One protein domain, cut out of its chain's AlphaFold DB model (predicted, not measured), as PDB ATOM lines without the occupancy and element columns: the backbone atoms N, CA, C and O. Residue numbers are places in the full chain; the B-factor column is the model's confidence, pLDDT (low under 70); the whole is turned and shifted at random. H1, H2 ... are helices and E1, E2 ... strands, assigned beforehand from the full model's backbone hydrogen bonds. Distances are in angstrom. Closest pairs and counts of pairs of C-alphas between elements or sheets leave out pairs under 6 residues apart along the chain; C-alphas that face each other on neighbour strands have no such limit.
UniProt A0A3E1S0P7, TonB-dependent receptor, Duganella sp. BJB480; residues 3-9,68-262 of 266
ATOM      1  N   GLU A   3     -31.045   9.221 -40.783       90.38
ATOM      2  CA  GLU A   3     -30.824   8.239 -41.840       90.38
ATOM      3  C   GLU A   3     -29.985   8.859 -42.957       90.38
ATOM      4  O   GLU A   3     -30.179  10.025 -43.310       90.38
ATOM      5  N   SER A   4     -29.054   8.094 -43.519       89.81
ATOM      6  CA  SER A   4     -28.259   8.535 -44.664       89.81
ATOM      7  C   SER A   4     -27.942   7.390 -45.618       89.81
ATOM      8  O   SER A   4     -27.902   6.222 -45.232       89.81
ATOM      9  N   VAL A   5     -27.695   7.746 -46.879       90.00
ATOM     10  CA  VAL A   5     -27.086   6.885 -47.897       90.00
ATOM     11  C   VAL A   5     -25.816   7.579 -48.345       90.00
ATOM     12  O   VAL A   5     -25.867   8.731 -48.771       90.00
ATOM     13  N   THR A   6     -24.682   6.898 -48.238       91.12
ATOM     14  CA  THR A   6     -23.378   7.505 -48.493       91.12
ATOM     15  C   THR A   6     -22.549   6.614 -49.416       91.12
ATOM     16  O   THR A   6     -22.461   5.403 -49.191       91.12
ATOM     17  N   PRO A   7     -21.942   7.182 -50.469       93.00
ATOM     18  CA  PRO A   7     -20.952   6.475 -51.261       93.00
ATOM     19  C   PRO A   7     -19.594   6.449 -50.542       93.00
ATOM     20  O   PRO A   7     -19.226   7.397 -49.852       93.00
ATOM     21  N   GLY A   8     -18.828   5.382 -50.751       93.69
ATOM     22  CA  GLY A   8     -17.526   5.168 -50.124       93.69
ATOM     23  C   GLY A   8     -16.388   6.045 -50.642       93.69
ATOM     24  O   GLY A   8     -16.576   7.133 -51.201       93.69
ATOM     25  N   ALA A   9     -15.166   5.576 -50.430       94.12
ATOM     26  CA  ALA A   9     -13.972   6.269 -50.877       94.12
ATOM     27  C   ALA A   9     -13.909   6.279 -52.409       94.12
ATOM     28  O   ALA A   9     -14.265   5.301 -53.061       94.12
ATOM     29  N   ALA A  68     -17.594   1.531 -52.122       97.19
ATOM     30  CA  ALA A  68     -18.737   0.989 -51.407       97.19
ATOM     31  C   ALA A  68     -19.971   1.895 -51.503       97.19
ATOM     32  O   ALA A  68     -19.900   3.065 -51.892       97.19
ATOM     33  N   VAL A  69     -21.103   1.344 -51.081       96.19
ATOM     34  CA  VAL A  69     -22.277   2.098 -50.639       96.19
ATOM     35  C   VAL A  69     -22.627   1.656 -49.229       96.19
ATOM     36  O   VAL A  69     -22.557   0.467 -48.906       96.19
ATOM     37  N   PHE A  70     -23.018   2.600 -48.384       94.31
ATOM     38  CA  PHE A  70     -23.494   2.277 -47.050       94.31
ATOM     39  C   PHE A  70     -24.642   3.176 -46.622       94.31
ATOM     40  O   PHE A  70     -24.771   4.320 -47.062       94.31
ATOM     41  N   GLN A  71     -25.496   2.621 -45.770       94.12
ATOM     42  CA  GLN A  71     -26.605   3.323 -45.152       94.12
ATOM     43  C   GLN A  71     -26.478   3.237 -43.646       94.12
ATOM     44  O   GLN A  71     -26.153   2.181 -43.109       94.12
ATOM     45  N   SER A  72     -26.760   4.338 -42.971       94.25
ATOM     46  CA  SER A  72     -26.743   4.400 -41.515       94.25
ATOM     47  C   SER A  72     -28.101   4.873 -41.023       94.25
ATOM     48  O   SER A  72     -28.610   5.869 -41.530       94.25
ATOM     49  N   ASP A  73     -28.676   4.174 -40.046       95.19
ATOM     50  CA  ASP A  73     -29.810   4.645 -39.241       95.19
ATOM     51  C   ASP A  73     -29.330   4.811 -37.801       95.19
ATOM     52  O   ASP A  73     -29.217   3.840 -37.048       95.19
ATOM     53  N   LEU A  74     -29.014   6.056 -37.440       94.12
ATOM     54  CA  LEU A  74     -28.536   6.416 -36.113       94.12
ATOM     55  C   LEU A  74     -29.686   6.854 -35.209       94.12
ATOM     56  O   LEU A  74     -30.467   7.764 -35.521       94.12
ATOM     57  N   LYS A  75     -29.727   6.264 -34.018       95.31
ATOM     58  CA  LYS A  75     -30.597   6.649 -32.903       95.31
ATOM     59  C   LYS A  75     -29.743   6.801 -31.657       95.31
ATOM     60  O   LYS A  75     -28.804   6.047 -31.459       95.31
ATOM     61  N   GLY A  76     -30.074   7.765 -30.817       94.31
ATOM     62  CA  GLY A  76     -29.316   8.002 -29.605       94.31
ATOM     63  C   GLY A  76     -29.896   9.131 -28.783       94.31
ATOM     64  O   GLY A  76     -30.755   9.885 -29.254       94.31
ATOM     65  N   ASP A  77     -29.403   9.219 -27.564       95.56
ATOM     66  CA  ASP A  77     -29.712  10.232 -26.575       95.56
ATOM     67  C   ASP A  77     -28.421  10.888 -26.088       95.56
ATOM     68  O   ASP A  77     -27.340  10.294 -26.064       95.56
ATOM     69  N   ARG A  78     -28.549  12.166 -25.741       96.12
ATOM     70  CA  ARG A  78     -27.429  12.988 -25.313       96.12
ATOM     71  C   ARG A  78     -27.837  13.875 -24.160       96.12
ATOM     72  O   ARG A  78     -28.756  14.682 -24.293       96.12
ATOM     73  N   GLU A  79     -27.067  13.801 -23.088       97.88
ATOM     74  CA  GLU A  79     -27.246  14.615 -21.892       97.88
ATOM     75  C   GLU A  79     -25.980  15.427 -21.605       97.88
ATOM     76  O   GLU A  79     -24.851  14.992 -21.853       97.88
ATOM     77  N   ARG A  80     -26.176  16.643 -21.090       98.00
ATOM     78  CA  ARG A  80     -25.094  17.563 -20.721       98.00
ATOM     79  C   ARG A  80     -25.335  18.136 -19.326       98.00
ATOM     80  O   ARG A  80     -25.768  19.283 -19.219       98.00
ATOM     81  N   PRO A  81     -25.146  17.340 -18.258       97.81
ATOM     82  CA  PRO A  81     -25.278  17.855 -16.905       97.81
ATOM     83  C   PRO A  81     -24.172  18.877 -16.635       97.81
ATOM     84  O   PRO A  81     -23.018  18.669 -17.003       97.81
ATOM     85  N   ALA A  82     -24.519  19.968 -15.966       97.88
ATOM     86  CA  ALA A  82     -23.568  20.996 -15.581       97.88
ATOM     87  C   ALA A  82     -23.928  21.552 -14.205       97.88
ATOM     88  O   ALA A  82     -25.098  21.582 -13.822       97.88
ATOM     89  N   ALA A  83     -22.912  21.984 -13.468       98.19
ATOM     90  CA  ALA A  83     -23.071  22.662 -12.191       98.19
ATOM     91  C   ALA A  83     -21.944  23.676 -12.011       98.19
ATOM     92  O   ALA A  83     -20.808  23.421 -12.411       98.19
ATOM     93  N   ASN A  84     -22.243  24.811 -11.387       97.69
ATOM     94  CA  ASN A  84     -21.253  25.828 -11.068       97.69
ATOM     95  C   ASN A  84     -21.495  26.400  -9.669       97.69
ATOM     96  O   ASN A  84     -22.632  26.503  -9.212       97.69
ATOM     97  N   ILE A  85     -20.412  26.791  -9.006       97.94
ATOM     98  CA  ILE A  85     -20.427  27.531  -7.747       97.94
ATOM     99  C   ILE A  85     -19.421  28.674  -7.838       97.94
ATOM    100  O   ILE A  85     -18.315  28.490  -8.342       97.94
ATOM    101  N   ALA A  86     -19.814  29.843  -7.339       98.00
ATOM    102  CA  ALA A  86     -18.959  31.014  -7.226       98.00
ATOM    103  C   ALA A  86     -19.085  31.590  -5.814       98.00
ATOM    104  O   ALA A  86     -20.193  31.771  -5.305       98.00
ATOM    105  N   LEU A  87     -17.949  31.853  -5.177       98.31
ATOM    106  CA  LEU A  87     -17.853  32.423  -3.840       98.31
ATOM    107  C   LEU A  87     -16.942  33.642  -3.905       98.31
ATOM    108  O   LEU A  87     -15.794  33.530  -4.326       98.31
ATOM    109  N   GLN A  88     -17.438  34.791  -3.457       98.19
ATOM    110  CA  GLN A  88     -16.642  36.006  -3.356       98.19
ATOM    111  C   GLN A  88     -16.474  36.402  -1.894       98.19
ATOM    112  O   GLN A  88     -17.433  36.409  -1.123       98.19
ATOM    113  N   TRP A  89     -15.247  36.746  -1.522       98.25
ATOM    114  CA  TRP A  89     -14.893  37.144  -0.172       98.25
ATOM    115  C   TRP A  89     -14.029  38.400  -0.188       98.25
ATOM    116  O   TRP A  89     -12.973  38.444  -0.815       98.25
ATOM    117  N   LYS A  90     -14.484  39.421   0.537       98.25
ATOM    118  CA  LYS A  90     -13.773  40.680   0.757       98.25
ATOM    119  C   LYS A  90     -13.375  40.767   2.239       98.25
ATOM    120  O   LYS A  90     -14.193  41.215   3.041       98.25
ATOM    121  N   PRO A  91     -12.183  40.286   2.643       96.94
ATOM    122  CA  PRO A  91     -11.781  40.285   4.053       96.94
ATOM    123  C   PRO A  91     -11.516  41.681   4.630       96.94
ATOM    124  O   PRO A  91     -11.618  41.863   5.841       96.94
ATOM    125  N   ASN A  92     -11.154  42.655   3.793       96.56
ATOM    126  CA  ASN A  92     -10.872  44.040   4.179       96.56
ATOM    127  C   ASN A  92     -11.161  44.999   3.006       96.56
ATOM    128  O   ASN A  92     -11.672  44.575   1.971       96.56
ATOM    129  N   SER A  93     -10.884  46.299   3.160       96.62
ATOM    130  CA  SER A  93     -11.108  47.299   2.103       96.62
ATOM    131  C   SER A  93     -10.293  47.039   0.837       96.62
ATOM    132  O   SER A  93     -10.806  47.317  -0.248       96.62
ATOM    133  N   ASP A  94      -9.115  46.436   0.995       97.69
ATOM    134  CA  ASP A  94      -8.019  46.463   0.023       97.69
ATOM    135  C   ASP A  94      -7.857  45.143  -0.738       97.69
ATOM    136  O   ASP A  94      -6.976  45.013  -1.583       97.69
ATOM    137  N   SER A  95      -8.668  44.125  -0.438       97.75
ATOM    138  CA  SER A  95      -8.572  42.833  -1.116       97.75
ATOM    139  C   SER A  95      -9.914  42.160  -1.347       97.75
ATOM    140  O   SER A  95     -10.805  42.188  -0.497       97.75
ATOM    141  N   VAL A  96     -10.049  41.526  -2.510       98.50
ATOM    142  CA  VAL A  96     -11.205  40.708  -2.890       98.50
ATOM    143  C   VAL A  96     -10.700  39.415  -3.504       98.50
ATOM    144  O   VAL A  96      -9.834  39.436  -4.372       98.50
ATOM    145  N   TYR A  97     -11.274  38.300  -3.075       98.50
ATOM    146  CA  TYR A  97     -10.998  36.976  -3.607       98.50
ATOM    147  C   TYR A  97     -12.270  36.400  -4.210       98.50
ATOM    148  O   TYR A  97     -13.336  36.490  -3.600       98.50
ATOM    149  N   THR A  98     -12.158  35.785  -5.382       98.44
ATOM    150  CA  THR A  98     -13.255  35.040  -6.006       98.44
ATOM    151  C   THR A  98     -12.788  33.621  -6.279       98.44
ATOM    152  O   THR A  98     -11.795  33.415  -6.967       98.44
ATOM    153  N   PHE A  99     -13.495  32.644  -5.724       98.50
ATOM    154  CA  PHE A  99     -13.322  31.238  -6.054       98.50
ATOM    155  C   PHE A  99     -14.480  30.780  -6.932       98.50
ATOM    156  O   PHE A  99     -15.643  30.974  -6.573       98.50
ATOM    157  N   GLU A 100     -14.166  30.124  -8.041       98.38
ATOM    158  CA  GLU A 100     -15.145  29.524  -8.939       98.38
ATOM    159  C   GLU A 100     -14.819  28.050  -9.161       98.38
ATOM    160  O   GLU A 100     -13.661  27.651  -9.296       98.38
ATOM    161  N   SER A 101     -15.857  27.225  -9.213       98.19
ATOM    162  CA  SER A 101     -15.743  25.832  -9.617       98.19
ATOM    163  C   SER A 101     -16.881  25.476 -10.558       98.19
ATOM    164  O   SER A 101     -18.038  25.823 -10.311       98.19
ATOM    165  N   MET A 102     -16.548  24.784 -11.642       98.25
ATOM    166  CA  MET A 102     -17.493  24.365 -12.665       98.25
ATOM    167  C   MET A 102     -17.284  22.892 -13.002       98.25
ATOM    168  O   MET A 102     -16.166  22.453 -13.266       98.25
ATOM    169  N   TYR A 103     -18.383  22.150 -13.053       98.44
ATOM    170  CA  TYR A 103     -18.460  20.807 -13.604       98.44
ATOM    171  C   TYR A 103     -19.248  20.835 -14.915       98.44
ATOM    172  O   TYR A 103     -20.347  21.388 -14.976       98.44
ATOM    173  N   ASN A 104     -18.697  20.198 -15.948       98.19
ATOM    174  CA  ASN A 104     -19.374  19.929 -17.210       98.19
ATOM    175  C   ASN A 104     -19.279  18.439 -17.522       98.19
ATOM    176  O   ASN A 104     -18.188  17.912 -17.751       98.19
ATOM    177  N   GLY A 105     -20.432  17.785 -17.572       98.12
ATOM    178  CA  GLY A 105     -20.570  16.414 -18.021       98.12
ATOM    179  C   GLY A 105     -21.086  16.336 -19.455       98.12
ATOM    180  O   GLY A 105     -21.890  17.150 -19.909       98.12
ATOM    181  N   TYR A 106     -20.654  15.304 -20.162       97.94
ATOM    182  CA  TYR A 106     -21.219  14.854 -21.429       97.94
ATOM    183  C   TYR A 106     -21.572  13.379 -21.288       97.94
ATOM    184  O   TYR A 106     -20.753  12.620 -20.769       97.94
ATOM    185  N   ARG A 107     -22.766  12.976 -21.717       98.06
ATOM    186  CA  ARG A 107     -23.196  11.577 -21.808       98.06
ATOM    187  C   ARG A 107     -23.859  11.373 -23.158       98.06
ATOM    188  O   ARG A 107     -24.727  12.155 -23.539       98.06
ATOM    189  N   ASP A 108     -23.443  10.344 -23.870       97.50
ATOM    190  CA  ASP A 108     -23.975   9.995 -25.179       97.50
ATOM    191  C   ASP A 108     -24.107   8.485 -25.271       97.50
ATOM    192  O   ASP A 108     -23.203   7.743 -24.873       97.50
ATOM    193  N   LYS A 109     -25.248   8.041 -25.780       97.25
ATOM    194  CA  LYS A 109     -25.444   6.665 -26.214       97.25
ATOM    195  C   LYS A 109     -25.991   6.722 -27.620       97.25
ATOM    196  O   LYS A 109     -26.965   7.420 -27.894       97.25
ATOM    197  N   THR A 110     -25.366   5.972 -28.506       96.56
ATOM    198  CA  THR A 110     -25.721   5.943 -29.914       96.56
ATOM    199  C   THR A 110     -25.774   4.499 -30.383       96.56
ATOM    200  O   THR A 110     -24.867   3.716 -30.123       96.56
ATOM    201  N   PHE A 111     -26.839   4.151 -31.093       97.00
ATOM    202  CA  PHE A 111     -26.987   2.906 -31.822       97.00
ATOM    203  C   PHE A 111     -27.117   3.213 -33.312       97.00
ATOM    204  O   PHE A 111     -27.981   3.997 -33.715       97.00
ATOM    205  N   ASN A 112     -26.269   2.597 -34.124       96.50
ATOM    206  CA  ASN A 112     -26.294   2.700 -35.571       96.50
ATOM    207  C   ASN A 112     -26.622   1.336 -36.180       96.50
ATOM    208  O   ASN A 112     -25.949   0.340 -35.919       96.50
ATOM    209  N   GLN A 113     -27.655   1.307 -37.017       95.88
ATOM    210  CA  GLN A 113     -27.937   0.175 -37.889       95.88
ATOM    211  C   GLN A 113     -27.256   0.458 -39.227       95.88
ATOM    212  O   GLN A 113     -27.744   1.257 -40.027       95.88
ATOM    213  N   LEU A 114     -26.100  -0.165 -39.440       96.19
ATOM    214  CA  LEU A 114     -25.301   0.002 -40.646       96.19
ATOM    215  C   LEU A 114     -25.667  -1.074 -41.667       96.19
ATOM    216  O   LEU A 114     -25.630  -2.261 -41.352       96.19
ATOM    217  N   LEU A 115     -25.936  -0.665 -42.902       95.12
ATOM    218  CA  LEU A 115     -25.844  -1.515 -44.085       95.12
ATOM    219  C   LEU A 115     -24.597  -1.107 -44.857       95.12
ATOM    220  O   LEU A 115     -24.411   0.075 -45.128       95.12
ATOM    221  N   PHE A 116     -23.774  -2.070 -45.251       96.56
ATOM    222  CA  PHE A 116     -22.571  -1.842 -46.039       96.56
ATOM    223  C   PHE A 116     -22.503  -2.836 -47.198       96.56
ATOM    224  O   PHE A 116     -22.750  -4.033 -47.042       96.56
ATOM    225  N   SER A 117     -22.166  -2.369 -48.394       97.25
ATOM    226  CA  SER A 117     -21.893  -3.239 -49.538       97.25
ATOM    227  C   SER A 117     -20.760  -2.672 -50.369       97.25
ATOM    228  O   SER A 117     -20.788  -1.503 -50.755       97.25
ATOM    229  N   PHE A 118     -19.772  -3.514 -50.654       97.38
ATOM    230  CA  PHE A 118     -18.722  -3.166 -51.596       97.38
ATOM    231  C   PHE A 118     -19.308  -3.074 -53.003       97.38
ATOM    232  O   PHE A 118     -20.208  -3.820 -53.378       97.38
ATOM    233  N   VAL A 119     -18.806  -2.137 -53.791       97.06
ATOM    234  CA  VAL A 119     -19.183  -1.959 -55.196       97.06
ATOM    235  C   VAL A 119     -17.940  -1.797 -56.064       97.06
ATOM    236  O   VAL A 119     -18.020  -1.251 -57.156       97.06
ATOM    237  N   ASP A 120     -16.784  -2.266 -55.593       96.31
ATOM    238  CA  ASP A 120     -15.512  -2.241 -56.312       96.31
ATOM    239  C   ASP A 120     -15.085  -3.591 -56.889       96.31
ATOM    240  O   ASP A 120     -14.127  -3.616 -57.658       96.31
ATOM    241  N   TRP A 121     -15.787  -4.689 -56.592       96.44
ATOM    242  CA  TRP A 121     -15.419  -6.008 -57.108       96.44
ATOM    243  C   TRP A 121     -15.391  -6.041 -58.643       96.44
ATOM    244  O   TRP A 121     -16.324  -5.604 -59.320       96.44
ATOM    245  N   TRP A 122     -14.295  -6.569 -59.187       95.19
ATOM    246  CA  TRP A 122     -14.018  -6.611 -60.628       95.19
ATOM    247  C   TRP A 122     -13.901  -8.031 -61.183       95.19
ATOM    248  O   TRP A 122     -13.855  -8.219 -62.395       95.19
ATOM    249  N   GLY A 123     -13.856  -9.040 -60.309       94.94
ATOM    250  CA  GLY A 123     -13.588 -10.424 -60.698       94.94
ATOM    251  C   GLY A 123     -14.736 -11.126 -61.429       94.94
ATOM    252  O   GLY A 123     -14.549 -12.255 -61.865       94.94
ATOM    253  N   ASP A 124     -15.906 -10.491 -61.564       94.50
ATOM    254  CA  ASP A 124     -17.060 -11.057 -62.272       94.50
ATOM    255  C   ASP A 124     -17.903  -9.980 -62.986       94.50
ATOM    256  O   ASP A 124     -19.027  -9.671 -62.591       94.50
ATOM    257  N   LEU A 125     -17.341  -9.356 -64.027       93.69
ATOM    258  CA  LEU A 125     -18.011  -8.323 -64.840       93.69
ATOM    259  C   LEU A 125     -18.397  -8.806 -66.253       93.69
ATOM    260  O   LEU A 125     -18.822  -8.014 -67.096       93.69
ATOM    261  N   GLY A 126     -18.257 -10.108 -66.520       90.94
ATOM    262  CA  GLY A 126     -18.492 -10.705 -67.834       90.94
ATOM    263  C   GLY A 126     -17.422 -10.360 -68.881       90.94
ATOM    264  O   GLY A 126     -16.366  -9.810 -68.578       90.94
ATOM    265  N   SER A 127     -17.696 -10.701 -70.145       91.94
ATOM    266  CA  SER A 127     -16.758 -10.519 -71.268       91.94
ATOM    267  C   SER A 127     -16.621  -9.072 -71.748       91.94
ATOM    268  O   SER A 127     -15.664  -8.752 -72.448       91.94
ATOM    269  N   ASN A 128     -17.558  -8.196 -71.372       94.00
ATOM    270  CA  ASN A 128     -17.523  -6.772 -71.693       94.00
ATOM    271  C   ASN A 128     -17.668  -5.913 -70.421       94.00
ATOM    272  O   ASN A 128     -18.744  -5.350 -70.186       94.00
ATOM    273  N   PRO A 129     -16.601  -5.762 -69.616       95.81
ATOM    274  CA  PRO A 129     -16.634  -4.942 -68.405       95.81
ATOM    275  C   PRO A 129     -17.037  -3.484 -68.658       95.81
ATOM    276  O   PRO A 129     -17.675  -2.875 -67.802       95.81
ATOM    277  N   ALA A 130     -16.762  -2.929 -69.844       96.06
ATOM    278  CA  ALA A 130     -17.189  -1.574 -70.204       96.06
ATOM    279  C   ALA A 130     -18.714  -1.395 -70.197       96.06
ATOM    280  O   ALA A 130     -19.198  -0.321 -69.855       96.06
ATOM    281  N   SER A 131     -19.479  -2.449 -70.499       96.44
ATOM    282  CA  SER A 131     -20.946  -2.405 -70.432       96.44
ATOM    283  C   SER A 131     -21.503  -2.339 -69.006       96.44
ATOM    284  O   SER A 131     -22.684  -2.051 -68.819       96.44
ATOM    285  N   SER A 132     -20.667  -2.597 -67.995       97.00
ATOM    286  CA  SER A 132     -21.089  -2.589 -66.595       97.00
ATOM    287  C   SER A 132     -21.117  -1.194 -65.976       97.00
ATOM    288  O   SER A 132     -21.605  -1.071 -64.856       97.00
ATOM    289  N   ILE A 133     -20.628  -0.154 -66.667       97.81
ATOM    290  CA  ILE A 133     -20.461   1.194 -66.111       97.81
ATOM    291  C   ILE A 133     -21.021   2.299 -67.013       97.81
ATOM    292  O   ILE A 133     -21.152   2.145 -68.224       97.81
ATOM    293  N   THR A 134     -21.264   3.465 -66.419       97.31
ATOM    294  CA  THR A 134     -21.334   4.750 -67.133       97.31
ATOM    295  C   THR A 134     -20.440   5.773 -66.440       97.31
ATOM    296  O   THR A 134     -20.137   5.624 -65.255       97.31
ATOM    297  N   THR A 135     -20.026   6.827 -67.145       97.38
ATOM    298  CA  THR A 135     -19.236   7.928 -66.572       97.38
ATOM    299  C   THR A 135     -20.005   9.241 -66.546       97.38
ATOM    300  O   THR A 135     -20.988   9.428 -67.269       97.38
ATOM    301  N   PHE A 136     -19.552  10.185 -65.717       96.31
ATOM    302  CA  PHE A 136     -19.978  11.570 -65.879       96.31
ATOM    303  C   PHE A 136     -19.387  12.141 -67.179       96.31
ATOM    304  O   PHE A 136     -18.194  11.930 -67.441       96.31
ATOM    305  N   PRO A 137     -20.176  12.879 -67.984       95.81
ATOM    306  CA  PRO A 137     -19.706  13.440 -69.248       95.81
ATOM    307  C   PRO A 137     -18.401  14.233 -69.102       95.81
ATOM    308  O   PRO A 137     -18.276  15.067 -68.210       95.81
ATOM    309  N   GLY A 138     -17.430  13.973 -69.984       97.56
ATOM    310  CA  GLY A 138     -16.130  14.660 -69.996       97.56
ATOM    311  C   GLY A 138     -15.149  14.236 -68.895       97.56
ATOM    312  O   GLY A 138     -14.050  14.785 -68.822       97.56
ATOM    313  N   THR A 139     -15.504  13.254 -68.062       98.25
ATOM    314  CA  THR A 139     -14.672  12.798 -66.939       98.25
ATOM    315  C   THR A 139     -14.292  11.322 -67.054       98.25
ATOM    316  O   THR A 139     -14.910  10.563 -67.801       98.25
ATOM    317  N   ASN A 140     -13.309  10.896 -66.260       98.31
ATOM    318  CA  ASN A 140     -13.019   9.483 -65.993       98.31
ATOM    319  C   ASN A 140     -13.733   8.951 -64.730       98.31
ATOM    320  O   ASN A 140     -13.400   7.871 -64.237       98.31
ATOM    321  N   ILE A 141     -14.695   9.698 -64.180       98.00
ATOM    322  CA  ILE A 141     -15.420   9.312 -62.968       98.00
ATOM    323  C   ILE A 141     -16.613   8.442 -63.355       98.00
ATOM    324  O   ILE A 141     -17.496   8.872 -64.101       98.00
ATOM    325  N   ILE A 142     -16.673   7.234 -62.804       97.88
ATOM    326  CA  ILE A 142     -17.798   6.312 -62.944       97.88
ATOM    327  C   ILE A 142     -19.001   6.870 -62.172       97.88
ATOM    328  O   ILE A 142     -18.944   7.080 -60.959       97.88
ATOM    329  N   LYS A 143     -20.102   7.099 -62.892       96.00
ATOM    330  CA  LYS A 143     -21.384   7.576 -62.357       96.00
ATOM    331  C   LYS A 143     -22.237   6.421 -61.851       96.00
ATOM    332  O   LYS A 143     -22.777   6.497 -60.753       96.00
ATOM    333  N   SER A 144     -22.371   5.368 -62.650       96.50
ATOM    334  CA  SER A 144     -23.136   4.178 -62.285       96.50
ATOM    335  C   SER A 144     -22.365   2.916 -62.623       96.50
ATOM    336  O   SER A 144     -21.538   2.923 -63.538       96.50
ATOM    337  N   ARG A 145     -22.628   1.839 -61.879       96.69
ATOM    338  CA  ARG A 145     -22.067   0.521 -62.172       96.69
ATOM    339  C   ARG A 145     -22.952  -0.633 -61.720       96.69
ATOM    340  O   ARG A 145     -23.718  -0.506 -60.767       96.69
ATOM    341  N   ASN A 146     -22.794  -1.767 -62.394       97.38
ATOM    342  CA  ASN A 146     -23.334  -3.062 -62.005       97.38
ATOM    343  C   ASN A 146     -22.184  -3.960 -61.547       97.38
ATOM    344  O   ASN A 146     -21.179  -4.079 -62.244       97.38
ATOM    345  N   VAL A 147     -22.327  -4.573 -60.376       96.81
ATOM    346  CA  VAL A 147     -21.301  -5.435 -59.775       96.81
ATOM    347  C   VAL A 147     -21.945  -6.736 -59.328       96.81
ATOM    348  O   VAL A 147     -23.011  -6.705 -58.715       96.81
ATOM    349  N   ASN A 148     -21.301  -7.862 -59.627       97.00
ATOM    350  CA  ASN A 148     -21.746  -9.195 -59.219       97.00
ATOM    351  C   ASN A 148     -20.956  -9.696 -58.001       97.00
ATOM    352  O   ASN A 148     -19.907  -9.144 -57.681       97.00
ATOM    353  N   ASN A 149     -21.450 -10.743 -57.333       96.00
ATOM    354  CA  ASN A 149     -20.817 -11.380 -56.165       96.00
ATOM    355  C   ASN A 149     -20.399 -10.366 -55.091       96.00
ATOM    356  O   ASN A 149     -19.257 -10.301 -54.638       96.00
ATOM    357  N   VAL A 150     -21.360  -9.536 -54.707       95.31
ATOM    358  CA  VAL A 150     -21.158  -8.359 -53.875       95.31
ATOM    359  C   VAL A 150     -21.058  -8.761 -52.415       95.31
ATOM    360  O   VAL A 150     -22.078  -9.024 -51.769       95.31
ATOM    361  N   TYR A 151     -19.838  -8.754 -51.880       96.44
ATOM    362  CA  TYR A 151     -19.646  -8.850 -50.439       96.44
ATOM    363  C   TYR A 151     -20.233  -7.617 -49.741       96.44
ATOM    364  O   TYR A 151     -20.052  -6.471 -50.165       96.44
ATOM    365  N   GLY A 152     -20.947  -7.852 -48.653       96.25
ATOM    366  CA  GLY A 152     -21.509  -6.804 -47.822       96.25
ATOM    367  C   GLY A 152     -21.805  -7.318 -46.427       96.25
ATOM    368  O   GLY A 152     -21.911  -8.522 -46.205       96.25
ATOM    369  N   PHE A 153     -21.956  -6.392 -45.492       96.56
ATOM    370  CA  PHE A 153     -22.294  -6.701 -44.114       96.56
ATOM    371  C   PHE A 153     -23.295  -5.691 -43.572       96.56
ATOM    372  O   PHE A 153     -23.310  -4.532 -43.984       96.56
ATOM    373  N   ASN A 154     -24.100  -6.134 -42.616       96.19
ATOM    374  CA  ASN A 154     -24.864  -5.248 -41.759       96.19
ATOM    375  C   ASN A 154     -24.260  -5.284 -40.359       96.19
ATOM    376  O   ASN A 154     -23.780  -6.328 -39.917       96.19
ATOM    377  N   SER A 155     -24.282  -4.151 -39.667       96.94
ATOM    378  CA  SER A 155     -23.708  -4.012 -38.332       96.94
ATOM    379  C   SER A 155     -24.703  -3.344 -37.395       96.94
ATOM    380  O   SER A 155     -25.328  -2.345 -37.754       96.94
ATOM    381  N   GLY A 156     -24.868  -3.917 -36.206       96.94
ATOM    382  CA  GLY A 156     -25.487  -3.232 -35.078       96.94
ATOM    383  C   GLY A 156     -24.385  -2.625 -34.230       96.94
ATOM    384  O   GLY A 156     -23.752  -3.351 -33.471       96.94
ATOM    385  N   ASP A 157     -24.157  -1.326 -34.384       97.12
ATOM    386  CA  ASP A 157     -23.060  -0.602 -33.747       97.12
ATOM    387  C   ASP A 157     -23.592   0.169 -32.540       97.12
ATOM    388  O   ASP A 157     -24.408   1.077 -32.697       97.12
ATOM    389  N   TYR A 158     -23.138  -0.166 -31.337       97.12
ATOM    390  CA  TYR A 158     -23.506   0.536 -30.114       97.12
ATOM    391  C   TYR A 158     -22.295   1.244 -29.521       97.12
ATOM    392  O   TYR A 158     -21.284   0.615 -29.216       97.12
ATOM    393  N   THR A 159     -22.423   2.551 -29.323       97.31
ATOM    394  CA  THR A 159     -21.395   3.390 -28.714       97.31
ATOM    395  C   THR A 159     -21.962   4.062 -27.481       97.31
ATOM    396  O   THR A 159     -23.014   4.701 -27.547       97.31
ATOM    397  N   THR A 160     -21.236   3.997 -26.370       97.88
ATOM    398  CA  THR A 160     -21.440   4.901 -25.239       97.88
ATOM    399  C   THR A 160     -20.232   5.808 -25.098       97.88
ATOM    400  O   THR A 160     -19.102   5.444 -25.432       97.88
ATOM    401  N   SER A 161     -20.452   7.044 -24.676       97.62
ATOM    402  CA  SER A 161     -19.375   8.002 -24.457       97.62
ATOM    403  C   SER A 161     -19.717   8.937 -23.311       97.62
ATOM    404  O   SER A 161     -20.844   9.418 -23.195       97.62
ATOM    405  N   ALA A 162     -18.734   9.209 -22.462       98.25
ATOM    406  CA  ALA A 162     -18.880  10.092 -21.324       98.25
ATOM    407  C   ALA A 162     -17.643  10.968 -21.149       98.25
ATOM    408  O   ALA A 162     -16.520  10.481 -21.230       98.25
ATOM    409  N   THR A 163     -17.849  12.250 -20.866       98.44
ATOM    410  CA  THR A 163     -16.779  13.156 -20.430       98.44
ATOM    411  C   THR A 163     -17.169  13.780 -19.111       98.44
ATOM    412  O   THR A 163     -18.296  14.255 -18.986       98.44
ATOM    413  N   ASP A 164     -16.231  13.848 -18.177       98.38
ATOM    414  CA  ASP A 164     -16.343  14.660 -16.969       98.38
ATOM    415  C   ASP A 164     -15.209  15.670 -16.935       98.38
ATOM    416  O   ASP A 164     -14.035  15.293 -16.888       98.38
ATOM    417  N   SER A 165     -15.572  16.951 -16.959       98.38
ATOM    418  CA  SER A 165     -14.646  18.079 -16.926       98.38
ATOM    419  C   SER A 165     -14.894  18.927 -15.687       98.38
ATOM    420  O   SER A 165     -16.030  19.311 -15.413       98.38
ATOM    421  N   TYR A 166     -13.821  19.259 -14.979       98.50
ATOM    422  CA  TYR A 166     -13.828  20.132 -13.812       98.50
ATOM    423  C   TYR A 166     -12.876  21.298 -14.050       98.50
ATOM    424  O   TYR A 166     -11.754  21.093 -14.517       98.50
ATOM    425  N   VAL A 167     -13.316  22.501 -13.700       98.31
ATOM    426  CA  VAL A 167     -12.501  23.718 -13.686       98.31
ATOM    427  C   VAL A 167     -12.589  24.318 -12.294       98.31
ATOM    428  O   VAL A 167     -13.684  24.465 -11.762       98.31
ATOM    429  N   TYR A 168     -11.443  24.670 -11.727       98.38
ATOM    430  CA  TYR A 168     -11.317  25.407 -10.475       98.38
ATOM    431  C   TYR A 168     -10.540  26.683 -10.766       98.38
ATOM    432  O   TYR A 168      -9.481  26.607 -11.388       98.38
ATOM    433  N   ALA A 169     -11.036  27.829 -10.318       98.25
ATOM    434  CA  ALA A 169     -10.379  29.114 -10.486       98.25
ATOM    435  C   ALA A 169     -10.361  29.890  -9.166       98.25
ATOM    436  O   ALA A 169     -11.324  29.866  -8.400       98.25
ATOM    437  N   LEU A 170      -9.249  30.568  -8.907       98.50
ATOM    438  CA  LEU A 170      -9.072  31.498  -7.805       98.50
ATOM    439  C   LEU A 170      -8.523  32.809  -8.368       98.50
ATOM    440  O   LEU A 170      -7.402  32.841  -8.873       98.50
ATOM    441  N   ASN A 171      -9.312  33.868  -8.251       98.44
ATOM    442  CA  ASN A 171      -8.939  35.240  -8.570       98.44
ATOM    443  C   ASN A 171      -8.696  36.019  -7.273       98.44
ATOM    444  O   ASN A 171      -9.415  35.838  -6.284       98.44
ATOM    445  N   GLY A 172      -7.698  36.894  -7.285       98.38
ATOM    446  CA  GLY A 172      -7.406  37.840  -6.218       98.38
ATOM    447  C   GLY A 172      -7.162  39.228  -6.792       98.38
ATOM    448  O   GLY A 172      -6.439  39.383  -7.773       98.38
ATOM    449  N   LYS A 173      -7.751  40.241  -6.161       98.50
ATOM    450  CA  LYS A 173      -7.505  41.659  -6.441       98.50
ATOM    451  C   LYS A 173      -6.985  42.317  -5.175       98.50
ATOM    452  O   LYS A 173      -7.569  42.101  -4.110       98.50
ATOM    453  N   TRP A 174      -5.930  43.115  -5.298       98.56
ATOM    454  CA  TRP A 174      -5.279  43.788  -4.177       98.56
ATOM    455  C   TRP A 174      -4.983  45.250  -4.504       98.56
ATOM    456  O   TRP A 174      -4.276  45.538  -5.469       98.56
ATOM    457  N   ASP A 175      -5.460  46.165  -3.667       97.81
ATOM    458  CA  ASP A 175      -4.989  47.546  -3.605       97.81
ATOM    459  C   ASP A 175      -3.791  47.583  -2.630       97.81
ATOM    460  O   ASP A 175      -3.952  47.659  -1.417       97.81
ATOM    461  N   ILE A 176      -2.563  47.456  -3.145       96.62
ATOM    462  CA  ILE A 176      -1.337  47.404  -2.320       96.62
ATOM    463  C   ILE A 176      -1.001  48.786  -1.733       96.62
ATOM    464  O   ILE A 176      -0.400  48.893  -0.665       96.62
ATOM    465  N   SER A 177      -1.357  49.845  -2.461       94.06
ATOM    466  CA  SER A 177      -1.258  51.250  -2.053       94.06
ATOM    467  C   SER A 177      -2.166  52.098  -2.946       94.06
ATOM    468  O   SER A 177      -2.670  51.596  -3.952       94.06
ATOM    469  N   ASP A 178      -2.265  53.401  -2.673       91.94
ATOM    470  CA  ASP A 178      -2.968  54.358  -3.543       91.94
ATOM    471  C   ASP A 178      -2.468  54.343  -5.001       91.94
ATOM    472  O   ASP A 178      -3.203  54.713  -5.912       91.94
ATOM    473  N   LYS A 179      -1.230  53.880  -5.230       94.50
ATOM    474  CA  LYS A 179      -0.563  53.875  -6.537       94.50
ATOM    475  C   LYS A 179      -0.362  52.493  -7.142       94.50
ATOM    476  O   LYS A 179       0.081  52.410  -8.276       94.50
ATOM    477  N   LEU A 180      -0.613  51.401  -6.418       96.50
ATOM    478  CA  LEU A 180      -0.317  50.051  -6.909       96.50
ATOM    479  C   LEU A 180      -1.498  49.121  -6.688       96.50
ATOM    480  O   LEU A 180      -1.867  48.840  -5.549       96.50
ATOM    481  N   LYS A 181      -2.011  48.582  -7.790       98.06
ATOM    482  CA  LYS A 181      -3.080  47.584  -7.805       98.06
ATOM    483  C   LYS A 181      -2.598  46.329  -8.498       98.06
ATOM    484  O   LYS A 181      -1.980  46.428  -9.555       98.06
ATOM    485  N   LEU A 182      -2.891  45.170  -7.926       98.31
ATOM    486  CA  LEU A 182      -2.542  43.865  -8.480       98.31
ATOM    487  C   LEU A 182      -3.801  43.026  -8.699       98.31
ATOM    488  O   LEU A 182      -4.739  43.075  -7.904       98.31
ATOM    489  N   GLU A 183      -3.789  42.219  -9.753       98.31
ATOM    490  CA  GLU A 183      -4.787  41.188 -10.026       98.31
ATOM    491  C   GLU A 183      -4.078  39.894 -10.409       98.31
ATOM    492  O   GLU A 183      -3.169  39.895 -11.239       98.31
ATOM    493  N   GLY A 184      -4.466  38.797  -9.771       98.25
ATOM    494  CA  GLY A 184      -3.899  37.484 -10.014       98.25
ATOM    495  C   GLY A 184      -4.988  36.448 -10.211       98.25
ATOM    496  O   GLY A 184      -5.984  36.450  -9.491       98.25
ATOM    497  N   ASP A 185      -4.752  35.526 -11.134       98.12
ATOM    498  CA  ASP A 185      -5.634  34.407 -11.428       98.12
ATOM    499  C   ASP A 185      -4.837  33.113 -11.420       98.12
ATOM    500  O   ASP A 185      -3.741  33.027 -11.975       98.12
ATOM    501  N   LEU A 186      -5.418  32.083 -10.824       98.31
ATOM    502  CA  LEU A 186      -4.941  30.715 -10.904       98.31
ATOM    503  C   LEU A 186      -6.115  29.824 -11.278       98.31
ATOM    504  O   LEU A 186      -7.132  29.817 -10.591       98.31
ATOM    505  N   SER A 187      -5.959  29.033 -12.332       98.19
ATOM    506  CA  SER A 187      -6.943  28.036 -12.727       98.19
ATOM    507  C   SER A 187      -6.315  26.661 -12.896       98.19
ATOM    508  O   SER A 187      -5.165  26.514 -13.317       98.19
ATOM    509  N   TYR A 188      -7.092  25.640 -12.558       98.56
ATOM    510  CA  TYR A 188      -6.781  24.247 -12.817       98.56
ATOM    511  C   TYR A 188      -7.982  23.588 -13.478       98.56
ATOM    512  O   TYR A 188      -9.094  23.632 -12.953       98.56
ATOM    513  N   GLN A 189      -7.749  22.950 -14.617       98.31
ATOM    514  CA  GLN A 189      -8.755  22.174 -15.323       98.31
ATOM    515  C   GLN A 189      -8.314  20.723 -15.456       98.31
ATOM    516  O   GLN A 189      -7.140  20.429 -15.686       98.31
ATOM    517  N   THR A 190      -9.266  19.808 -15.342       98.56
ATOM    518  CA  THR A 190      -9.048  18.376 -15.537       98.56
ATOM    519  C   THR A 190     -10.260  17.770 -16.219       98.56
ATOM    520  O   THR A 190     -11.397  18.135 -15.925       98.56
ATOM    521  N   SER A 191     -10.022  16.862 -17.154       98.38
ATOM    522  CA  SER A 191     -11.071  16.216 -17.926       98.38
ATOM    523  C   SER A 191     -10.727  14.752 -18.145       98.38
ATOM    524  O   SER A 191      -9.575  14.405 -18.425       98.38
ATOM    525  N   THR A 192     -11.715  13.880 -17.974       98.50
ATOM    526  CA  THR A 192     -11.608  12.459 -18.314       98.50
ATOM    527  C   THR A 192     -12.714  12.107 -19.290       98.50
ATOM    528  O   THR A 192     -13.881  12.372 -19.016       98.50
ATOM    529  N   PHE A 193     -12.331  11.507 -20.409       98.19
ATOM    530  CA  PHE A 193     -13.225  10.957 -21.412       98.19
ATOM    531  C   PHE A 193     -13.158   9.432 -21.390       98.19
ATOM    532  O   PHE A 193     -12.077   8.853 -21.259       98.19
ATOM    533  N   HIS A 194     -14.307   8.798 -21.569       97.75
ATOM    534  CA  HIS A 194     -14.467   7.362 -21.721       97.75
ATOM    535  C   HIS A 194     -15.371   7.089 -22.914       97.75
ATOM    536  O   HIS A 194     -16.369   7.783 -23.108       97.75
ATOM    537  N   SER A 195     -15.048   6.059 -23.685       97.69
ATOM    538  CA  SER A 195     -15.925   5.563 -24.741       97.69
ATOM    539  C   SER A 195     -15.897   4.050 -24.773       97.69
ATOM    540  O   SER A 195     -14.817   3.467 -24.699       97.69
ATOM    541  N   GLU A 196     -17.047   3.438 -24.982       97.75
ATOM    542  CA  GLU A 196     -17.177   2.006 -25.222       97.75
ATOM    543  C   GLU A 196     -17.889   1.806 -26.553       97.75
ATOM    544  O   GLU A 196     -18.849   2.512 -26.862       97.75
ATOM    545  N   PHE A 197     -17.402   0.864 -27.347       97.62
ATOM    546  CA  PHE A 197     -17.954   0.482 -28.632       97.62
ATOM    547  C   PHE A 197     -18.122  -1.029 -28.668       97.62
ATOM    548  O   PHE A 197     -17.161  -1.774 -28.473       97.62
ATOM    549  N   THR A 198     -19.332  -1.472 -28.978       97.81
ATOM    550  CA  THR A 198     -19.638  -2.873 -29.234       97.81
ATOM    551  C   THR A 198     -20.371  -2.981 -30.555       97.81
ATOM    552  O   THR A 198     -21.323  -2.239 -30.797       97.81
ATOM    553  N   ALA A 199     -19.968  -3.919 -31.406       97.44
ATOM    554  CA  ALA A 199     -20.679  -4.176 -32.648       97.44
ATOM    555  C   ALA A 199     -20.716  -5.653 -33.005       97.44
ATOM    556  O   ALA A 199     -19.729  -6.368 -32.848       97.44
ATOM    557  N   THR A 200     -21.840  -6.080 -33.572       97.31
ATOM    558  CA  THR A 200     -21.982  -7.409 -34.171       97.31
ATOM    559  C   THR A 200     -22.300  -7.251 -35.643       97.31
ATOM    560  O   THR A 200     -23.256  -6.556 -36.003       97.31
ATOM    561  N   ARG A 201     -21.526  -7.934 -36.486       97.12
ATOM    562  CA  ARG A 201     -21.770  -8.004 -37.921       97.12
ATOM    563  C   ARG A 201     -22.457  -9.297 -38.319       97.12
ATOM    564  O   ARG A 201     -22.148 -10.376 -37.813       97.12
ATOM    565  N   ILE A 202     -23.327  -9.162 -39.306       97.25
ATOM    566  CA  ILE A 202     -23.747 -10.253 -40.178       97.25
ATOM    567  C   ILE A 202     -23.279  -9.936 -41.592       97.25
ATOM    568  O   ILE A 202     -23.299  -8.772 -41.991       97.25
ATOM    569  N   ASP A 203     -22.857 -10.939 -42.353       97.62
ATOM    570  CA  ASP A 203     -22.370 -10.733 -43.717       97.62
ATOM    571  C   ASP A 203     -23.055 -11.621 -44.751       97.62
ATOM    572  O   ASP A 203     -23.755 -12.578 -44.422       97.62
ATOM    573  N   ARG A 204     -22.903 -11.227 -46.016       96.31
ATOM    574  CA  ARG A 204     -23.450 -11.931 -47.172       96.31
ATOM    575  C   ARG A 204     -22.625 -11.668 -48.425       96.31
ATOM    576  O   ARG A 204     -21.905 -10.673 -48.528       96.31
ATOM    577  N   VAL A 205     -22.865 -12.494 -49.437       95.81
ATOM    578  CA  VAL A 205     -22.518 -12.205 -50.831       95.81
ATOM    579  C   VAL A 205     -23.821 -12.110 -51.622       95.81
ATOM    580  O   VAL A 205     -24.511 -13.110 -51.798       95.81
ATOM    581  N   ALA A 206     -24.199 -10.907 -52.065       95.38
ATOM    582  CA  ALA A 206     -25.365 -10.748 -52.937       95.38
ATOM    583  C   ALA A 206     -24.997 -11.082 -54.391       95.38
ATOM    584  O   ALA A 206     -23.899 -10.726 -54.824       95.38
ATOM    585  N   PRO A 207     -25.907 -11.691 -55.174       95.69
ATOM    586  CA  PRO A 207     -25.617 -12.029 -56.563       95.69
ATOM    587  C   PRO A 207     -25.229 -10.810 -57.400       95.69
ATOM    588  O   PRO A 207     -24.248 -10.882 -58.132       95.69
ATOM    589  N   SER A 208     -25.939  -9.682 -57.260       96.31
ATOM    590  CA  SER A 208     -25.496  -8.413 -57.838       96.31
ATOM    591  C   SER A 208     -26.126  -7.174 -57.202       96.31
ATOM    592  O   SER A 208     -27.154  -7.239 -56.518       96.31
ATOM    593  N   ILE A 209     -25.493  -6.026 -57.452       96.81
ATOM    594  CA  ILE A 209     -25.962  -4.686 -57.101       96.81
ATOM    595  C   ILE A 209     -25.836  -3.762 -58.316       96.81
ATOM    596  O   ILE A 209     -24.827  -3.766 -59.024       96.81
ATOM    597  N   SER A 210     -26.857  -2.942 -58.529       96.81
ATOM    598  CA  SER A 210     -26.815  -1.788 -59.423       96.81
ATOM    599  C   SER A 210     -26.721  -0.534 -58.572       96.81
ATOM    600  O   SER A 210     -27.548  -0.348 -57.679       96.81
ATOM    601  N   VAL A 211     -25.748   0.329 -58.846       96.69
ATOM    602  CA  VAL A 211     -25.568   1.605 -58.143       96.69
ATOM    603  C   VAL A 211     -25.481   2.758 -59.133       96.69
ATOM    604  O   VAL A 211     -24.810   2.662 -60.158       96.69
ATOM    605  N   ASP A 212     -26.141   3.861 -58.801       95.69
ATOM    606  CA  ASP A 212     -25.970   5.177 -59.403       95.69
ATOM    607  C   ASP A 212     -25.544   6.150 -58.299       95.69
ATOM    608  O   ASP A 212     -26.318   6.481 -57.399       95.69
ATOM    609  N   PHE A 213     -24.293   6.606 -58.348       94.44
ATOM    610  CA  PHE A 213     -23.734   7.513 -57.346       94.44
ATOM    611  C   PHE A 213     -24.322   8.927 -57.436       94.44
ATOM    612  O   PHE A 213     -24.102   9.733 -56.533       94.44
ATOM    613  N   ASN A 214     -25.072   9.228 -58.503       89.69
ATOM    614  CA  ASN A 214     -25.837  10.458 -58.648       89.69
ATOM    615  C   ASN A 214     -27.131  10.199 -59.443       89.69
ATOM    616  O   ASN A 214     -27.263  10.599 -60.606       89.69
ATOM    617  N   GLY A 215     -28.087   9.521 -58.803       81.19
ATOM    618  CA  GLY A 215     -29.394   9.153 -59.366       81.19
ATOM    619  C   GLY A 215     -30.390  10.313 -59.506       81.19
ATOM    620  O   GLY A 215     -31.550  10.082 -59.835       81.19
ATOM    621  N   GLY A 216     -29.953  11.553 -59.257       76.94
ATOM    622  CA  GLY A 216     -30.781  12.761 -59.240       76.94
ATOM    623  C   GLY A 216     -30.842  13.400 -57.850       76.94
ATOM    624  O   GLY A 216     -30.746  12.719 -56.831       76.94
ATOM    625  N   GLY A 217     -30.950  14.732 -57.799       75.06
ATOM    626  CA  GLY A 217     -30.999  15.479 -56.534       75.06
ATOM    627  C   GLY A 217     -29.750  15.330 -55.652       75.06
ATOM    628  O   GLY A 217     -29.855  15.516 -54.446       75.06
ATOM    629  N   ASN A 218     -28.594  14.986 -56.239       70.06
ATOM    630  CA  ASN A 218     -27.338  14.657 -55.546       70.06
ATOM    631  C   ASN A 218     -27.404  13.413 -54.638       70.06
ATOM    632  O   ASN A 218     -26.587  13.272 -53.730       70.06
ATOM    633  N   ASN A 219     -28.341  12.495 -54.890       83.06
ATOM    634  CA  ASN A 219     -28.497  11.282 -54.091       83.06
ATOM    635  C   ASN A 219     -27.815  10.071 -54.735       83.06
ATOM    636  O   ASN A 219     -27.901   9.848 -55.945       83.06
ATOM    637  N   THR A 220     -27.189   9.241 -53.900       90.44
ATOM    638  CA  THR A 220     -26.792   7.882 -54.285       90.44
ATOM    639  C   THR A 220     -28.010   6.967 -54.227       90.44
ATOM    640  O   THR A 220     -28.724   6.936 -53.226       90.44
ATOM    641  N   ALA A 221     -28.232   6.206 -55.293       92.50
ATOM    642  CA  ALA A 221     -29.281   5.205 -55.386       92.50
ATOM    643  C   ALA A 221     -28.662   3.845 -55.701       92.50
ATOM    644  O   ALA A 221     -27.724   3.746 -56.490       92.50
ATOM    645  N   PHE A 222     -29.188   2.783 -55.103       94.06
ATOM    646  CA  PHE A 222     -28.764   1.429 -55.427       94.06
ATOM    647  C   PHE A 222     -29.899   0.431 -55.233       94.06
ATOM    648  O   PHE A 222     -30.880   0.696 -54.536       94.06
ATOM    649  N   ARG A 223     -29.758  -0.733 -55.863       94.62
ATOM    650  CA  ARG A 223     -30.692  -1.849 -55.733       94.62
ATOM    651  C   ARG A 223     -29.946  -3.165 -55.893       94.62
ATOM    652  O   ARG A 223     -29.116  -3.287 -56.790       94.62
ATOM    653  N   PHE A 224     -30.272  -4.154 -55.070       95.62
ATOM    654  CA  PHE A 224     -29.828  -5.528 -55.309       95.62
ATOM    655  C   PHE A 224     -30.703  -6.181 -56.372       95.62
ATOM    656  O   PHE A 224     -31.847  -5.770 -56.588       95.62
ATOM    657  N   ASN A 225     -30.197  -7.217 -57.037       93.88
ATOM    658  CA  ASN A 225     -30.988  -7.980 -58.004       93.88
ATOM    659  C   ASN A 225     -32.317  -8.471 -57.405       93.88
ATOM    660  O   ASN A 225     -33.358  -8.323 -58.050       93.88
ATOM    661  N   ASN A 226     -32.277  -8.958 -56.161       93.25
ATOM    662  CA  ASN A 226     -33.431  -9.399 -55.390       93.25
ATOM    663  C   ASN A 226     -33.380  -8.841 -53.958       93.25
ATOM    664  O   ASN A 226     -32.602  -9.296 -53.125       93.25
ATOM    665  N   ASN A 227     -34.242  -7.872 -53.648       90.31
ATOM    666  CA  ASN A 227     -34.281  -7.273 -52.313       90.31
ATOM    667  C   ASN A 227     -34.868  -8.217 -51.247       90.31
ATOM    668  O   ASN A 227     -34.603  -8.005 -50.067       90.31
ATOM    669  N   ALA A 228     -35.630  -9.249 -51.631       92.25
ATOM    670  CA  ALA A 228     -36.188 -10.208 -50.674       92.25
ATOM    671  C   ALA A 228     -35.089 -11.011 -49.955       92.25
ATOM    672  O   ALA A 228     -35.240 -11.349 -48.780       92.25
ATOM    673  N   ASP A 229     -33.946 -11.222 -50.619       91.31
ATOM    674  CA  ASP A 229     -32.784 -11.903 -50.040       91.31
ATOM    675  C   ASP A 229     -32.193 -11.128 -48.846       91.31
ATOM    676  O   ASP A 229     -31.583 -11.723 -47.962       91.31
ATOM    677  N   LEU A 230     -32.406  -9.806 -48.758       89.31
ATOM    678  CA  LEU A 230     -31.934  -9.006 -47.620       89.31
ATOM    679  C   LEU A 230     -32.688  -9.310 -46.322       89.31
ATOM    680  O   LEU A 230     -32.171  -9.035 -45.243       89.31
ATOM    681  N   THR A 231     -33.895  -9.862 -46.431       91.12
ATOM    682  CA  THR A 231     -34.747 -10.231 -45.292       91.12
ATOM    683  C   THR A 231     -34.769 -11.735 -45.022       91.12
ATOM    684  O   THR A 231     -35.396 -12.166 -44.059       91.12
ATOM    685  N   ASP A 232     -34.094 -12.534 -45.854       94.44
ATOM    686  CA  ASP A 232     -33.984 -13.982 -45.693       94.44
ATOM    687  C   ASP A 232     -32.762 -14.324 -44.821       94.44
ATOM    688  O   ASP A 232     -31.627 -14.171 -45.277       94.44
ATOM    689  N   PRO A 233     -32.949 -14.816 -43.582       93.75
ATOM    690  CA  PRO A 233     -31.840 -15.114 -42.677       93.75
ATOM    691  C   PRO A 233     -30.908 -16.219 -43.196       93.75
ATOM    692  O   PRO A 233     -29.756 -16.266 -42.777       93.75
ATOM    693  N   SER A 234     -31.348 -17.076 -44.127       95.88
ATOM    694  CA  SER A 234     -30.494 -18.121 -44.717       95.88
ATOM    695  C   SER A 234     -29.404 -17.572 -45.647       95.88
ATOM    696  O   SER A 234     -28.484 -18.300 -46.018       95.88
ATOM    697  N   LYS A 235     -29.496 -16.289 -46.029       95.06
ATOM    698  CA  LYS A 235     -28.514 -15.591 -46.874       95.06
ATOM    699  C   LYS A 235     -27.380 -14.942 -46.087       95.06
ATOM    700  O   LYS A 235     -26.471 -14.393 -46.709       95.06
ATOM    701  N   TRP A 236     -27.444 -14.976 -44.758       96.62
ATOM    702  CA  TRP A 236     -26.528 -14.257 -43.884       96.62
ATOM    703  C   TRP A 236     -25.735 -15.207 -42.995       96.62
ATOM    704  O   TRP A 236     -26.275 -16.179 -42.469       96.62
ATOM    705  N   ASN A 237     -24.469 -14.873 -42.766       97.38
ATOM    706  CA  ASN A 237     -23.652 -15.507 -41.740       97.38
ATOM    707  C   ASN A 237     -23.487 -14.566 -40.549       97.38
ATOM    708  O   ASN A 237     -23.503 -13.343 -40.700       97.38
ATOM    709  N   VAL A 238     -23.258 -15.137 -39.368       96.25
ATOM    710  CA  VAL A 238     -22.690 -14.379 -38.248       96.25
ATOM    711  C   VAL A 238     -21.213 -14.150 -38.544       96.25
ATOM    712  O   VAL A 238     -20.491 -15.097 -38.849       96.25
ATOM    713  N   ALA A 239     -20.783 -12.895 -38.463       95.75
ATOM    714  CA  ALA A 239     -19.430 -12.487 -38.803       95.75
ATOM    715  C   ALA A 239     -18.695 -11.984 -37.549       95.75
ATOM    716  O   ALA A 239     -18.675 -12.652 -36.515       95.75
ATOM    717  N   GLN A 240     -18.036 -10.831 -37.640       96.56
ATOM    718  CA  GLN A 240     -17.188 -10.320 -36.569       96.56
ATOM    719  C   GLN A 240     -18.005  -9.736 -35.411       96.56
ATOM    720  O   GLN A 240     -19.035  -9.088 -35.609       96.56
ATOM    721  N   PHE A 241     -17.470  -9.909 -34.206       97.25
ATOM    722  CA  PHE A 241     -17.842  -9.156 -33.018       97.25
ATOM    723  C   PHE A 241     -16.694  -8.209 -32.663       97.25
ATOM    724  O   PHE A 241     -15.533  -8.622 -32.643       97.25
ATOM    725  N   TYR A 242     -17.019  -6.950 -32.400       96.62
ATOM    726  CA  TYR A 242     -16.079  -5.927 -31.965       96.62
ATOM    727  C   TYR A 242     -16.439  -5.488 -30.555       96.62
ATOM    728  O   TYR A 242     -17.604  -5.216 -30.274       96.62
ATOM    729  N   ASP A 243     -15.423  -5.375 -29.707       97.19
ATOM    730  CA  ASP A 243     -15.520  -4.806 -28.370       97.19
ATOM    731  C   ASP A 243     -14.285  -3.939 -28.134       97.19
ATOM    732  O   ASP A 243     -13.147  -4.360 -28.361       97.19
ATOM    733  N   THR A 244     -14.499  -2.676 -27.797       96.50
ATOM    734  CA  THR A 244     -13.424  -1.712 -27.595       96.50
ATOM    735  C   THR A 244     -13.834  -0.703 -26.544       96.50
ATOM    736  O   THR A 244     -14.865  -0.049 -26.667       96.50
ATOM    737  N   ALA A 245     -12.971  -0.501 -25.555       96.56
ATOM    738  CA  ALA A 245     -13.112   0.554 -24.567       96.56
ATOM    739  C   ALA A 245     -11.883   1.465 -24.611       96.56
ATOM    740  O   ALA A 245     -10.748   0.996 -24.678       96.56
ATOM    741  N   ASN A 246     -12.111   2.773 -24.549       96.94
ATOM    742  CA  ASN A 246     -11.067   3.789 -24.522       96.94
ATOM    743  C   ASN A 246     -11.249   4.708 -23.322       96.94
ATOM    744  O   ASN A 246     -12.367   4.996 -22.889       96.94
ATOM    745  N   ARG A 247     -10.123   5.215 -22.819       97.62
ATOM    746  CA  ARG A 247     -10.092   6.221 -21.766       97.62
ATOM    747  C   ARG A 247      -8.986   7.232 -22.025       97.62
ATOM    748  O   ARG A 247      -7.824   6.861 -22.176       97.62
ATOM    749  N   ASN A 248      -9.333   8.511 -21.972       97.88
ATOM    750  CA  ASN A 248      -8.418   9.625 -22.182       97.88
ATOM    751  C   ASN A 248      -8.517  10.587 -20.998       97.88
ATOM    752  O   ASN A 248      -9.603  10.838 -20.481       97.88
ATOM    753  N   LYS A 249      -7.385  11.132 -20.552       98.12
ATOM    754  CA  LYS A 249      -7.338  12.104 -19.456       98.12
ATOM    755  C   LYS A 249      -6.411  13.252 -19.827       98.12
ATOM    756  O   LYS A 249      -5.334  13.014 -20.365       98.12
ATOM    757  N   GLY A 250      -6.815  14.472 -19.498       98.25
ATOM    758  CA  GLY A 250      -6.004  15.673 -19.666       98.25
ATOM    759  C   GLY A 250      -6.202  16.633 -18.502       98.25
ATOM    760  O   GLY A 250      -7.271  16.670 -17.897       98.25
ATOM    761  N   SER A 251      -5.168  17.403 -18.176       98.31
ATOM    762  CA  SER A 251      -5.255  18.473 -17.184       98.31
ATOM    763  C   SER A 251      -4.294  19.603 -17.511       98.31
ATOM    764  O   SER A 251      -3.235  19.353 -18.084       98.31
ATOM    765  N   ALA A 252      -4.632  20.819 -17.097       98.38
ATOM    766  CA  ALA A 252      -3.776  21.988 -17.244       98.38
ATOM    767  C   ALA A 252      -3.920  22.914 -16.035       98.38
ATOM    768  O   ALA A 252      -5.012  23.057 -15.487       98.38
ATOM    769  N   ALA A 253      -2.813  23.548 -15.651       98.38
ATOM    770  CA  ALA A 253      -2.794  24.659 -14.712       98.38
ATOM    771  C   ALA A 253      -2.376  25.925 -15.464       98.38
ATOM    772  O   ALA A 253      -1.496  25.877 -16.325       98.38
ATOM    773  N   THR A 254      -3.004  27.053 -15.164       98.25
ATOM    774  CA  THR A 254      -2.689  28.345 -15.778       98.25
ATOM    775  C   THR A 254      -2.725  29.419 -14.709       98.25
ATOM    776  O   THR A 254      -3.655  29.452 -13.907       98.25
ATOM    777  N   ALA A 255      -1.708  30.275 -14.689       98.06
ATOM    778  CA  ALA A 255      -1.607  31.380 -13.753       98.06
ATOM    779  C   ALA A 255      -1.276  32.675 -14.495       98.06
ATOM    780  O   ALA A 255      -0.474  32.662 -15.433       98.06
ATOM    781  N   SER A 256      -1.858  33.783 -14.050       98.25
ATOM    782  CA  SER A 256      -1.531  35.132 -14.511       98.25
ATOM    783  C   SER A 256      -1.448  36.089 -13.332       98.25
ATOM    784  O   SER A 256      -2.175  35.949 -12.354       98.25
ATOM    785  N   LEU A 257      -0.550  37.065 -13.435       98.19
ATOM    786  CA  LEU A 257      -0.426  38.171 -12.495       98.19
ATOM    787  C   LEU A 257      -0.232  39.450 -13.304       98.19
ATOM    788  O   LEU A 257       0.683  39.538 -14.123       98.19
ATOM    789  N   GLY A 258      -1.106  40.421 -13.080       97.62
ATOM    790  CA  GLY A 258      -1.056  41.745 -13.677       97.62
ATOM    791  C   GLY A 258      -1.075  42.822 -12.601       97.62
ATOM    792  O   GLY A 258      -1.477  42.585 -11.461       97.62
ATOM    793  N   GLY A 259      -0.638  44.023 -12.965       96.44
ATOM    794  CA  GLY A 259      -0.678  45.162 -12.063       96.44
ATOM    795  C   GLY A 259      -0.718  46.490 -12.796       96.44
ATOM    796  O   GLY A 259      -0.240  46.606 -13.923       96.44
ATOM    797  N   VAL A 260      -1.287  47.489 -12.130       96.19
ATOM    798  CA  VAL A 260      -1.273  48.888 -12.554       96.19
ATOM    799  C   VAL A 260      -0.511  49.675 -11.500       96.19
ATOM    800  O   VAL A 260      -0.836  49.588 -10.314       96.19
ATOM    801  N   TYR A 261       0.501  50.420 -11.942       95.19
ATOM    802  CA  TYR A 261       1.274  51.324 -11.101       95.19
ATOM    803  C   TYR A 261       1.107  52.761 -11.594       95.19
ATOM    804  O   TYR A 261       1.398  53.047 -12.756       95.19
ATOM    805  N   ASP A 262       0.650  53.642 -10.714       92.19
ATOM    806  CA  ASP A 262       0.630  55.081 -10.938       92.19
ATOM    807  C   ASP A 262       1.984  55.670 -10.533       92.19
ATOM    808  O   ASP A 262       2.357  55.702  -9.357       92.19
TER     809      ASP A 262
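This is residues 3 to 9 and 68 to 262 of the 266 residues of the protein "TonB-dependent receptor" of Duganella sp. BJB480 (UniProt A0A3E1S0P7). A long, narrow ribbon of a sheet, twisted and curved along its length, is built of E4, E6, E7 and E9 side by side, with E2 and E3 following each other along the ribbon beside E4. At one end E6 and E7 fold back to make a small head with the short strands E5 and E8 and the helices H1 and H2; E1 pairs with E2 near that end. The printed part has 202 residues with two named helices and nine named strands, in the order E1, E2, E3, E4, H1, E5, E6, E7, E8, H2, E9. The sheet is branched, its neighbour pairs are antiparallel, and the class is mostly strand. The whole is extended, with a radius of gyration of the C-alphas of 29.5 A and spans of 94 by 44 by 26 A.

E1, residues 3 to 7, begins at C-alpha 3 at (-30.824, 8.239, -41.840) and is 13.8 A long. E2, residues 68 to 79, measures 33.6 A, and E3, residues 82 to 92, measures 32.9 A. E4, residues 95 to 118, covers 69.0 A from first to last C-alpha. H1, residues 129 to 132, is 5.4 A long, and E5, residues 133 to 135, 6.9 A. E6, residues 142 to 177, is the longest strand by residues, at 77.5 A, and its last C-alpha is at (-1.258, 51.250, -2.053). E7, residues 180 to 212, measures 73.7 A. E8, residues 221 to 224, is 10.7 A long, and H2, residues 227 to 231, 7.6 A. E9, residues 237 to 261, measures 77.6 A and ends at C-alpha 261 at (1.274, 51.324, -11.101).

In the branched sheet E4, E6 and E7 have three neighbours each. E1 is an edge strand antiparallel to E2, with N 6 and O 70 2.8 A apart. E2 runs on into E3 across a break of 2 residues, at 45 degrees. E2 and E3 lie on one side of E4, E2 beside residues 107 to 118 and E3 beside residues 95 to 105; N 71 and O 115 are 2.8 A apart, and in the hairpin of E3 and E4 N 87 and O 99 are 2.8 A apart. E6 lies on the other side of E4, antiparallel at 178 degrees, with N 106 and O 163 2.8 A apart. E4 bends by 65 degrees at residue 115, E6 by 134 degrees at residue 146 and E7 by 133 degrees at residue 207. E5, E6, E7 and E8 form a meander, each strand the antiparallel neighbour of the one before. In it N 134 and O 144 are 2.9 A apart across E5 and E6, N 168 and O 188 2.8 A across E6 and E7, and N 212 and O 221 2.8 A across E7 and E8. E8 and E9 lie on the same side of E7, E8 beside residues 208 to 212 and E9 beside residues 180 to 203, and N 187 and O 254 are 2.8 A apart. H1 is on the sheet but over none of its strands; its closest C-alphas to E6 are those of Ser 132 and Asn 146, 5.1 A apart. H2 only grazes the sheet, with its residues 227 to 230. H1 is too short for an O i to N i+4 pair, and in H2 0 of 1 is within hydrogen-bond range, against 2 of 2 O i to N i+3 pairs.

The two C-alphas farthest apart are those of Ser 127 and Asp 178, at 94.8 A. Residues 10 to 67 are cut out, and C-alphas 9 and 68 are 7.1 A apart across the cut. Of the links that are printed whole, none is long. The mean pLDDT of the printed part is 96.0, and no printed residue is under 70.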